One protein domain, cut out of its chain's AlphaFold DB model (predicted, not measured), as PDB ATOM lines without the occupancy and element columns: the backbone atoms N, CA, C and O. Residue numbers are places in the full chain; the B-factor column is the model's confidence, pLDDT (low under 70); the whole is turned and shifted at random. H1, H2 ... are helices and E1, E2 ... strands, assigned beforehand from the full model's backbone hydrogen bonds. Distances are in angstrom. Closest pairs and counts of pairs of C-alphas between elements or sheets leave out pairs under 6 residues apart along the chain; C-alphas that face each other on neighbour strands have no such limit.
ATOM      1  N   SER A   2      89.227 -17.411 -79.513       74.31
ATOM      2  CA  SER A   2      89.245 -15.973 -79.172       74.31
ATOM      3  C   SER A   2      88.612 -15.037 -80.219       74.31
ATOM      4  O   SER A   2      87.841 -14.156 -79.850       74.31
ATOM      5  N   CYS A   3      88.849 -15.254 -81.519       76.44
ATOM      6  CA  CYS A   3      88.255 -14.405 -82.565       76.44
ATOM      7  C   CYS A   3      86.723 -14.480 -82.625       76.44
ATOM      8  O   CYS A   3      86.088 -13.480 -82.938       76.44
ATOM      9  N   LEU A   4      86.121 -15.632 -82.305       80.50
ATOM     10  CA  LEU A   4      84.661 -15.791 -82.317       80.50
ATOM     11  C   LEU A   4      84.005 -15.013 -81.172       80.50
ATOM     12  O   LEU A   4      82.977 -14.377 -81.382       80.50
ATOM     13  N   PHE A   5      84.628 -14.998 -79.989       82.12
ATOM     14  CA  PHE A   5      84.168 -14.175 -78.867       82.12
ATOM     15  C   PHE A   5      84.298 -12.679 -79.164       82.12
ATOM     16  O   PHE A   5      83.383 -11.914 -78.866       82.12
ATOM     17  N   PHE A   6      85.393 -12.267 -79.808       83.62
ATOM     18  CA  PHE A   6      85.586 -10.882 -80.236       83.62
ATOM     19  C   PHE A   6      84.544 -10.445 -81.279       83.62
ATOM     20  O   PHE A   6      83.901  -9.410 -81.113       83.62
ATOM     21  N   LEU A   7      84.314 -11.260 -82.316       87.75
ATOM     22  CA  LEU A   7      83.285 -11.006 -83.332       87.75
ATOM     23  C   LEU A   7      81.877 -10.964 -82.730       87.75
ATOM     24  O   LEU A   7      81.097 -10.080 -83.078       87.75
ATOM     25  N   GLY A   8      81.568 -11.872 -81.801       90.88
ATOM     26  CA  GLY A   8      80.299 -11.867 -81.078       90.88
ATOM     27  C   GLY A   8      80.099 -10.576 -80.282       90.88
ATOM     28  O   GLY A   8      79.059  -9.936 -80.406       90.88
ATOM     29  N   GLY A   9      81.117 -10.145 -79.531       90.00
ATOM     30  CA  GLY A   9      81.084  -8.885 -78.785       90.00
ATOM     31  C   GLY A   9      80.897  -7.660 -79.686       90.00
ATOM     32  O   GLY A   9      80.078  -6.795 -79.379       90.00
ATOM     33  N   MET A  10      81.589  -7.613 -80.827       92.19
ATOM     34  CA  MET A  10      81.450  -6.534 -81.810       92.19
ATOM     35  C   MET A  10      80.027  -6.461 -82.380       92.19
ATOM     36  O   MET A  10      79.441  -5.381 -82.424       92.19
ATOM     37  N   PHE A  11      79.443  -7.602 -82.756       92.12
ATOM     38  CA  PHE A  11      78.065  -7.658 -83.245       92.12
ATOM     39  C   PHE A  11      77.068  -7.152 -82.203       92.12
ATOM     40  O   PHE A  11      76.218  -6.318 -82.514       92.12
ATOM     41  N   VAL A  12      77.196  -7.608 -80.956       93.31
ATOM     42  CA  VAL A  12      76.320  -7.173 -79.861       93.31
ATOM     43  C   VAL A  12      76.469  -5.670 -79.608       93.31
ATOM     44  O   VAL A  12      75.466  -4.969 -79.481       93.31
ATOM     45  N   GLY A  13      77.699  -5.147 -79.607       92.81
ATOM     46  CA  GLY A  13      77.965  -3.718 -79.430       92.81
ATOM     47  C   GLY A  13      77.329  -2.849 -80.518       92.81
ATOM     48  O   GLY A  13      76.708  -1.829 -80.204       92.81
ATOM     49  N   ILE A  14      77.412  -3.273 -81.783       92.25
ATOM     50  CA  ILE A  14      76.771  -2.579 -82.911       92.25
ATOM     51  C   ILE A  14      75.251  -2.563 -82.728       92.25
ATOM     52  O   ILE A  14      74.640  -1.500 -82.807       92.25
ATOM     53  N   VAL A  15      74.644  -3.711 -82.414       91.12
ATOM     54  CA  VAL A  15      73.187  -3.821 -82.233       91.12
ATOM     55  C   VAL A  15      72.696  -2.908 -81.108       91.12
ATOM     56  O   VAL A  15      71.732  -2.166 -81.295       91.12
ATOM     57  N   ILE A  16      73.382  -2.911 -79.961       91.31
ATOM     58  CA  ILE A  16      73.036  -2.060 -78.816       91.31
ATOM     59  C   ILE A  16      73.156  -0.581 -79.192       91.31
ATOM     60  O   ILE A  16      72.231   0.195 -78.949       91.31
ATOM     61  N   THR A  17      74.261  -0.192 -79.828       89.06
ATOM     62  CA  THR A  17      74.501   1.199 -80.239       89.06
ATOM     63  C   THR A  17      73.431   1.681 -81.219       89.06
ATOM     64  O   THR A  17      72.865   2.757 -81.029       89.06
ATOM     65  N   CYS A  18      73.078   0.867 -82.219       84.81
ATOM     66  CA  CYS A  18      72.002   1.177 -83.158       84.81
ATOM     67  C   CYS A  18      70.643   1.321 -82.460       84.81
ATOM     68  O   CYS A  18      69.876   2.223 -82.798       84.81
ATOM     69  N   PHE A  19      70.346   0.465 -81.479       83.88
ATOM     70  CA  PHE A  19      69.090   0.527 -80.732       83.88
ATOM     71  C   PHE A  19      68.977   1.814 -79.911       83.88
ATOM     72  O   PHE A  19      67.946   2.488 -79.951       83.88
ATOM     73  N   PHE A  20      70.045   2.195 -79.204       82.69
ATOM     74  CA  PHE A  20      70.075   3.459 -78.471       82.69
ATOM     75  C   PHE A  20      69.961   4.657 -79.407       82.69
ATOM     76  O   PHE A  20      69.162   5.543 -79.121       82.69
ATOM     77  N   TYR A  21      70.677   4.653 -80.533       79.50
ATOM     78  CA  TYR A  21      70.620   5.730 -81.521       79.50
ATOM     79  C   TYR A  21      69.196   5.961 -82.040       79.50
ATOM     80  O   TYR A  21      68.703   7.083 -81.987       79.50
ATOM     81  N   GLN A  22      68.488   4.900 -82.448       73.50
ATOM     82  CA  GLN A  22      67.095   5.017 -82.905       73.50
ATOM     83  C   GLN A  22      66.142   5.484 -81.798       73.50
ATOM     84  O   GLN A  22      65.137   6.149 -82.056       73.50
ATOM     85  N   LYS A  23      66.426   5.123 -80.543       74.38
ATOM     86  CA  LYS A  23      65.569   5.491 -79.417       74.38
ATOM     87  C   LYS A  23      65.793   6.934 -78.967       74.38
ATOM     88  O   LYS A  23      64.829   7.574 -78.544       74.38
ATOM     89  N   THR A  24      67.011   7.457 -79.074       79.75
ATOM     90  CA  THR A  24      67.346   8.839 -78.704       79.75
ATOM     91  C   THR A  24      67.084   9.839 -79.825       79.75
ATOM     92  O   THR A  24      66.919  11.024 -79.525       79.75
ATOM     93  N   SER A  25      66.962   9.392 -81.080       77.94
ATOM     94  CA  SER A  25      66.562  10.240 -82.202       77.94
ATOM     95  C   SER A  25      65.039  10.331 -82.352       77.94
ATOM     96  O   SER A  25      64.292   9.354 -82.231       77.94
ATOM     97  N   GLY A  26      64.540  11.543 -82.569       81.25
ATOM     98  CA  GLY A  26      63.224  11.798 -83.143       81.25
ATOM     99  C   GLY A  26      63.363  11.939 -84.653       81.25
ATOM    100  O   GLY A  26      64.347  12.504 -85.125       81.25
ATOM    101  N   HIS A  27      62.394  11.441 -85.410       82.62
ATOM    102  CA  HIS A  27      62.371  11.602 -86.860       82.62
ATOM    103  C   HIS A  27      61.159  12.430 -87.261       82.62
ATOM    104  O   HIS A  27      60.055  12.195 -86.773       82.62
ATOM    105  N   GLY A  28      61.381  13.398 -88.138       83.62
ATOM    106  CA  GLY A  28      60.339  14.232 -88.716       83.62
ATOM    107  C   GLY A  28      60.631  14.517 -90.176       83.62
ATOM    108  O   GLY A  28      61.620  14.041 -90.736       83.62
ATOM    109  N   TYR A  29      59.763  15.311 -90.778       87.12
ATOM    110  CA  TYR A  29      59.870  15.712 -92.167       87.12
ATOM    111  C   TYR A  29      59.854  17.227 -92.276       87.12
ATOM    112  O   TYR A  29      59.223  17.911 -91.471       87.12
ATOM    113  N   PHE A  30      60.529  17.756 -93.284       88.88
ATOM    114  CA  PHE A  30      60.414  19.156 -93.647       88.88
ATOM    115  C   PHE A  30      60.129  19.294 -95.136       88.88
ATOM    116  O   PHE A  30      60.610  18.503 -95.946       88.88
ATOM    117  N   THR A  31      59.360  20.312 -95.492       87.25
ATOM    118  CA  THR A  31      59.111  20.694 -96.879       87.25
ATOM    119  C   THR A  31      59.509  22.143 -97.048       87.25
ATOM    120  O   THR A  31      59.133  22.991 -96.238       87.25
ATOM    121  N   VAL A  32      60.255  22.414 -98.112       84.38
ATOM    122  CA  VAL A  32      60.629  23.765 -98.515       84.38
ATOM    123  C   VAL A  32      59.692  24.180 -99.640       84.38
ATOM    124  O   VAL A  32      59.613  23.496-100.658       84.38
ATOM    125  N   THR A  33      58.957  25.266 -99.452       82.88
ATOM    126  CA  THR A  33      58.106  25.859-100.486       82.88
ATOM    127  C   THR A  33      58.572  27.282-100.763       82.88
ATOM    128  O   THR A  33      59.029  27.942 -99.827       82.88
ATOM    129  N   PRO A  34      58.454  27.781-102.006       78.31
ATOM    130  CA  PRO A  34      58.693  29.192-102.287       78.31
ATOM    131  C   PRO A  34      57.880  30.047-101.316       78.31
ATOM    132  O   PRO A  34      56.717  29.728-101.040       78.31
ATOM    133  N   TYR A  35      58.504  31.067-100.734       73.50
ATOM    134  CA  TYR A  35      57.776  32.006 -99.894       73.50
ATOM    135  C   TYR A  35      56.856  32.822-100.807       73.50
ATOM    136  O   TYR A  35      57.311  33.397-101.791       73.50
ATOM    137  N   SER A  36      55.556  32.782-100.532       68.00
ATOM    138  CA  SER A  36      54.533  33.492-101.297       68.00
ATOM    139  C   SER A  36      53.725  34.285-100.293       68.00
ATOM    140  O   SER A  36      52.890  33.717 -99.592       68.00
ATOM    141  N   ASP A  37      54.031  35.568-100.204       68.19
ATOM    142  CA  ASP A  37      53.265  36.552 -99.457       68.19
ATOM    143  C   ASP A  37      52.868  37.630-100.460       68.19
ATOM    144  O   ASP A  37      53.677  37.994-101.316       68.19
ATOM    145  N   ASP A  38      51.627  38.096-100.402       64.25
ATOM    146  CA  ASP A  38      51.035  38.937-101.452       64.25
ATOM    147  C   ASP A  38      51.757  40.302-101.582       64.25
ATOM    148  O   ASP A  38      51.593  41.005-102.579       64.25
ATOM    149  N   GLU A  39      52.592  40.650-100.593       61.41
ATOM    150  CA  GLU A  39      53.403  41.872-100.525       61.41
ATOM    151  C   GLU A  39      54.895  41.679-100.875       61.41
ATOM    152  O   GLU A  39      55.581  42.666-101.144       61.41
ATOM    153  N   ILE A  40      55.415  40.445-100.901       59.62
ATOM    154  CA  ILE A  40      56.846  40.158-101.105       59.62
ATOM    155  C   ILE A  40      57.018  39.410-102.428       59.62
ATOM    156  O   ILE A  40      56.628  38.251-102.575       59.62
ATOM    157  N   SER A  41      57.595  40.091-103.419       54.53
ATOM    158  CA  SER A  41      57.838  39.513-104.737       54.53
ATOM    159  C   SER A  41      58.839  38.352-104.669       54.53
ATOM    160  O   SER A  41      59.797  38.338-103.900       54.53
ATOM    161  N   ILE A  42      58.621  37.369-105.548       57.16
ATOM    162  CA  ILE A  42      59.367  36.102-105.676       57.16
ATOM    163  C   ILE A  42      60.882  36.323-105.930       57.16
ATOM    164  O   ILE A  42      61.682  35.396-105.795       57.16
ATOM    165  N   ASP A  43      61.296  37.554-106.251       57.66
ATOM    166  CA  ASP A  43      62.688  37.954-106.490       57.66
ATOM    167  C   ASP A  43      63.560  38.029-105.224       57.66
ATOM    168  O   ASP A  43      64.787  38.021-105.331       57.66
ATOM    169  N   GLU A  44      62.980  38.050-104.017       60.72
ATOM    170  CA  GLU A  44      63.766  38.148-102.775       60.72
ATOM    171  C   GLU A  44      64.365  36.807-102.295       60.72
ATOM    172  O   GLU A  44      65.118  36.759-101.323       60.72
ATOM    173  N   GLY A  45      64.104  35.698-103.000       64.06
ATOM    174  CA  GLY A  45      64.796  34.419-102.778       64.06
ATOM    175  C   GLY A  45      64.481  33.729-101.443       64.06
ATOM    176  O   GLY A  45      65.189  32.799-101.045       64.06
ATOM    177  N   PHE A  46      63.428  34.156-100.747       73.94
ATOM    178  CA  PHE A  46      62.997  33.544 -99.496       73.94
ATOM    179  C   PHE A  46      62.213  32.247 -99.733       73.94
ATOM    180  O   PHE A  46      61.420  32.110-100.666       73.94
ATOM    181  N   TYR A  47      62.407  31.282 -98.835       77.81
ATOM    182  CA  TYR A  47      61.696  30.008 -98.835       77.81
ATOM    183  C   TYR A  47      61.029  29.776 -97.480       77.81
ATOM    184  O   TYR A  47      61.629  29.993 -96.428       77.81
ATOM    185  N   SER A  48      59.790  29.291 -97.501       81.12
ATOM    186  CA  SER A  48      59.084  28.830 -96.309       81.12
ATOM    187  C   SER A  48      59.456  27.380 -96.010       81.12
ATOM    188  O   SER A  48      59.424  26.528 -96.901       81.12
ATOM    189  N   VAL A  49      59.780  27.084 -94.750       81.81
ATOM    190  CA  VAL A  49      60.061  25.719 -94.289       81.81
ATOM    191  C   VAL A  49      58.930  25.259 -93.381       81.81
ATOM    192  O   VAL A  49      58.763  25.752 -92.266       81.81
ATOM    193  N   LYS A  50      58.157  24.279 -93.845       84.31
ATOM    194  CA  LYS A  50      57.147  23.598 -93.030       84.31
ATOM    195  C   LYS A  50      57.766  22.359 -92.412       84.31
ATOM    196  O   LYS A  50      58.240  21.489 -93.134       84.31
ATOM    197  N   VAL A  51      57.735  22.266 -91.084       83.31
ATOM    198  CA  VAL A  51      58.239  21.109 -90.335       83.31
ATOM    199  C   VAL A  51      57.057  20.298 -89.811       83.31
ATOM    200  O   VAL A  51      56.162  20.835 -89.164       83.31
ATOM    201  N   SER A  52      57.060  19.000 -90.095       82.62
ATOM    202  CA  SER A  52      56.073  18.033 -89.627       82.62
ATOM    203  C   SER A  52      56.753  16.998 -88.741       82.62
ATOM    204  O   SER A  52      57.702  16.328 -89.151       82.62
ATOM    205  N   LEU A  53      56.265  16.865 -87.511       82.38
ATOM    206  CA  LEU A  53      56.746  15.890 -86.538       82.38
ATOM    207  C   LEU A  53      55.585  14.940 -86.208       82.38
ATOM    208  O   LEU A  53      54.453  15.411 -86.050       82.38
ATOM    209  N   PRO A  54      55.813  13.619 -86.118       78.56
ATOM    210  CA  PRO A  54      54.745  12.689 -85.783       78.56
ATOM    211  C   PRO A  54      54.224  12.985 -84.373       78.56
ATOM    212  O   PRO A  54      55.013  13.174 -83.447       78.56
ATOM    213  N   LYS A  55      52.895  13.008 -84.209       69.31
ATOM    214  CA  LYS A  55      52.229  13.384 -82.946       69.31
ATOM    215  C   LYS A  55      52.626  12.500 -81.760       69.31
ATOM    216  O   LYS A  55      52.613  12.962 -80.626       69.31
ATOM    217  N   ASP A  56      53.022  11.263 -82.040       68.50
ATOM    218  CA  ASP A  56      53.370  10.265 -81.027       68.50
ATOM    219  C   ASP A  56      54.853  10.316 -80.614       68.50
ATOM    220  O   ASP A  56      55.305   9.536 -79.773       68.50
ATOM    221  N   VAL A  57      55.646  11.228 -81.190       66.88
ATOM    222  CA  VAL A  57      57.057  11.396 -80.829       66.88
ATOM    223  C   VAL A  57      57.160  12.389 -79.679       66.88
ATOM    224  O   VAL A  57      57.009  13.595 -79.859       66.88
ATOM    225  N   ASN A  58      57.477  11.888 -78.482       70.75
ATOM    226  CA  ASN A  58      57.827  12.744 -77.349       70.75
ATOM    227  C   ASN A  58      59.206  13.385 -77.576       70.75
ATOM    228  O   ASN A  58      60.232  12.845 -77.162       70.75
ATOM    229  N   LEU A  59      59.213  14.525 -78.265       70.56
ATOM    230  CA  LEU A  59      60.405  15.285 -78.657       70.56
ATOM    231  C   LEU A  59      61.238  15.745 -77.461       70.56
ATOM    232  O   LEU A  59      62.456  15.816 -77.565       70.56
ATOM    233  N   VAL A  60      60.597  16.000 -76.317       70.69
ATOM    234  CA  VAL A  60      61.263  16.456 -75.085       70.69
ATOM    235  C   VAL A  60      62.241  15.404 -74.559       70.69
ATOM    236  O   VAL A  60      63.232  15.738 -73.923       70.69
ATOM    237  N   ASN A  61      61.987  14.128 -74.855       70.94
ATOM    238  CA  ASN A  61      62.827  13.016 -74.419       70.94
ATOM    239  C   ASN A  61      63.788  12.522 -75.517       70.94
ATOM    240  O   ASN A  61      64.318  11.412 -75.436       70.94
ATOM    241  N   LYS A  62      63.978  13.311 -76.582       77.69
ATOM    242  CA  LYS A  62      64.904  13.008 -77.676       77.69
ATOM    243  C   LYS A  62      66.132  13.901 -77.566       77.69
ATOM    244  O   LYS A  62      66.021  15.105 -77.375       77.69
ATOM    245  N   ALA A  63      67.307  13.302 -77.722       80.50
ATOM    246  CA  ALA A  63      68.571  14.035 -77.720       80.50
ATOM    247  C   ALA A  63      68.823  14.751 -79.058       80.50
ATOM    248  O   ALA A  63      69.543  15.742 -79.108       80.50
ATOM    249  N   MET A  64      68.237  14.241 -80.146       81.81
ATOM    250  CA  MET A  64      68.410  14.773 -81.496       81.81
ATOM    251  C   MET A  64      67.122  14.603 -82.300       81.81
ATOM    252  O   MET A  64      66.464  13.566 -82.204       81.81
ATOM    253  N   VAL A  65      66.777  15.591 -83.126       82.44
ATOM    254  CA  VAL A  65      65.685  15.489 -84.104       82.44
ATOM    255  C   VAL A  65      66.285  15.506 -85.502       82.44
ATOM    256  O   VAL A  65      66.980  16.446 -85.875       82.44
ATOM    257  N   ILE A  66      66.028  14.451 -86.267       84.94
ATOM    258  CA  ILE A  66      66.474  14.303 -87.649       84.94
ATOM    259  C   ILE A  66      65.280  14.588 -88.552       84.94
ATOM    260  O   ILE A  66      64.289  13.854 -88.535       84.94
ATOM    261  N   LEU A  67      65.379  15.665 -89.328       86.44
ATOM    262  CA  LEU A  67      64.363  16.061 -90.294       86.44
ATOM    263  C   LEU A  67      64.760  15.571 -91.685       86.44
ATOM    264  O   LEU A  67      65.822  15.915 -92.198       86.44
ATOM    265  N   HIS A  68      63.891  14.778 -92.294       86.31
ATOM    266  CA  HIS A  68      64.046  14.295 -93.661       86.31
ATOM    267  C   HIS A  68      63.299  15.210 -94.623       86.31
ATOM    268  O   HIS A  68      62.210  15.686 -94.307       86.31
ATOM    269  N   ASN A  69      63.850  15.453 -95.810       84.94
ATOM    270  CA  ASN A  69      63.110  16.198 -96.821       84.94
ATOM    271  C   ASN A  69      61.876  15.375 -97.233       84.94
ATOM    272  O   ASN A  69      61.999  14.208 -97.599       84.94
ATOM    273  N   SER A  70      60.683  15.962 -97.125       79.56
ATOM    274  CA  SER A  70      59.426  15.323 -97.520       79.56
ATOM    275  C   SER A  70      59.287  15.212 -99.037       79.56
ATOM    276  O   SER A  70      58.420  14.477 -99.513       79.56
TER     277      SER A  70
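AT A GLANCE: This is residues 2 to 70 of the 72 residues of an uncharacterized protein of uncultured Blautia sp (UniProt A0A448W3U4). One long helix, H1, runs straight into a small, strongly twisted sheet of three strands, and together they make a long thin rod. Residues 2 to 20 of H1 stick out free at one end, and beyond the sheet the loop of residues 35 to 46 makes the other end. The printed part has 69 residues, with one named helix and three named strands in the order H1, E1, E2, E3. The sheet's order is E2, E1, E3, and it is mixed; the class is mixed, helices and strands. The whole is extended, with a radius of gyration of the C-alphas of 20.5 A and spans of 71 by 25 by 16 A.

IN THESE COORDINATES: H1 is residues 2 to 24, 33.1 A long, and begins at C-alpha 2 at (89.245, -15.973, -79.172). E1 is residues 25 to 34, 28.7 A long, and ends at C-alpha 34 at (58.693, 29.192, -102.287). E2 is residues 47 to 52, 16.1 A long. E3 is residues 64 to 69, 16.3 A long, and ends at C-alpha 69 at (63.110, 16.198, -96.821).

HOW THE PARTS SIT: H1 only just is on the sheet, with 5 pairs of C-alphas within 10 A, and only grazes it with residues 21 to 24. Every O i to N i+4 pair in H1 is within hydrogen-bond range. E1, the inner strand, forms a hairpin with E2; they are antiparallel at 148 degrees, with N 31 and O 50 2.9 A apart. E1 and E3 are parallel at 38 degrees, with N 28 and O 66 3.0 A apart. E2 and E3 are the edge strands.

THE WHOLE: The C-alphas of Ser 2 and Glu 39, the two farthest apart, are 71.3 A from each other. The printed part has no cut. The link from H1 to E1 is tight; those from E1 to E2 and from E2 to E3 are long. The mean pLDDT of the printed part is 78.8, and residues 36 to 45 and 55 to 57 are under 70.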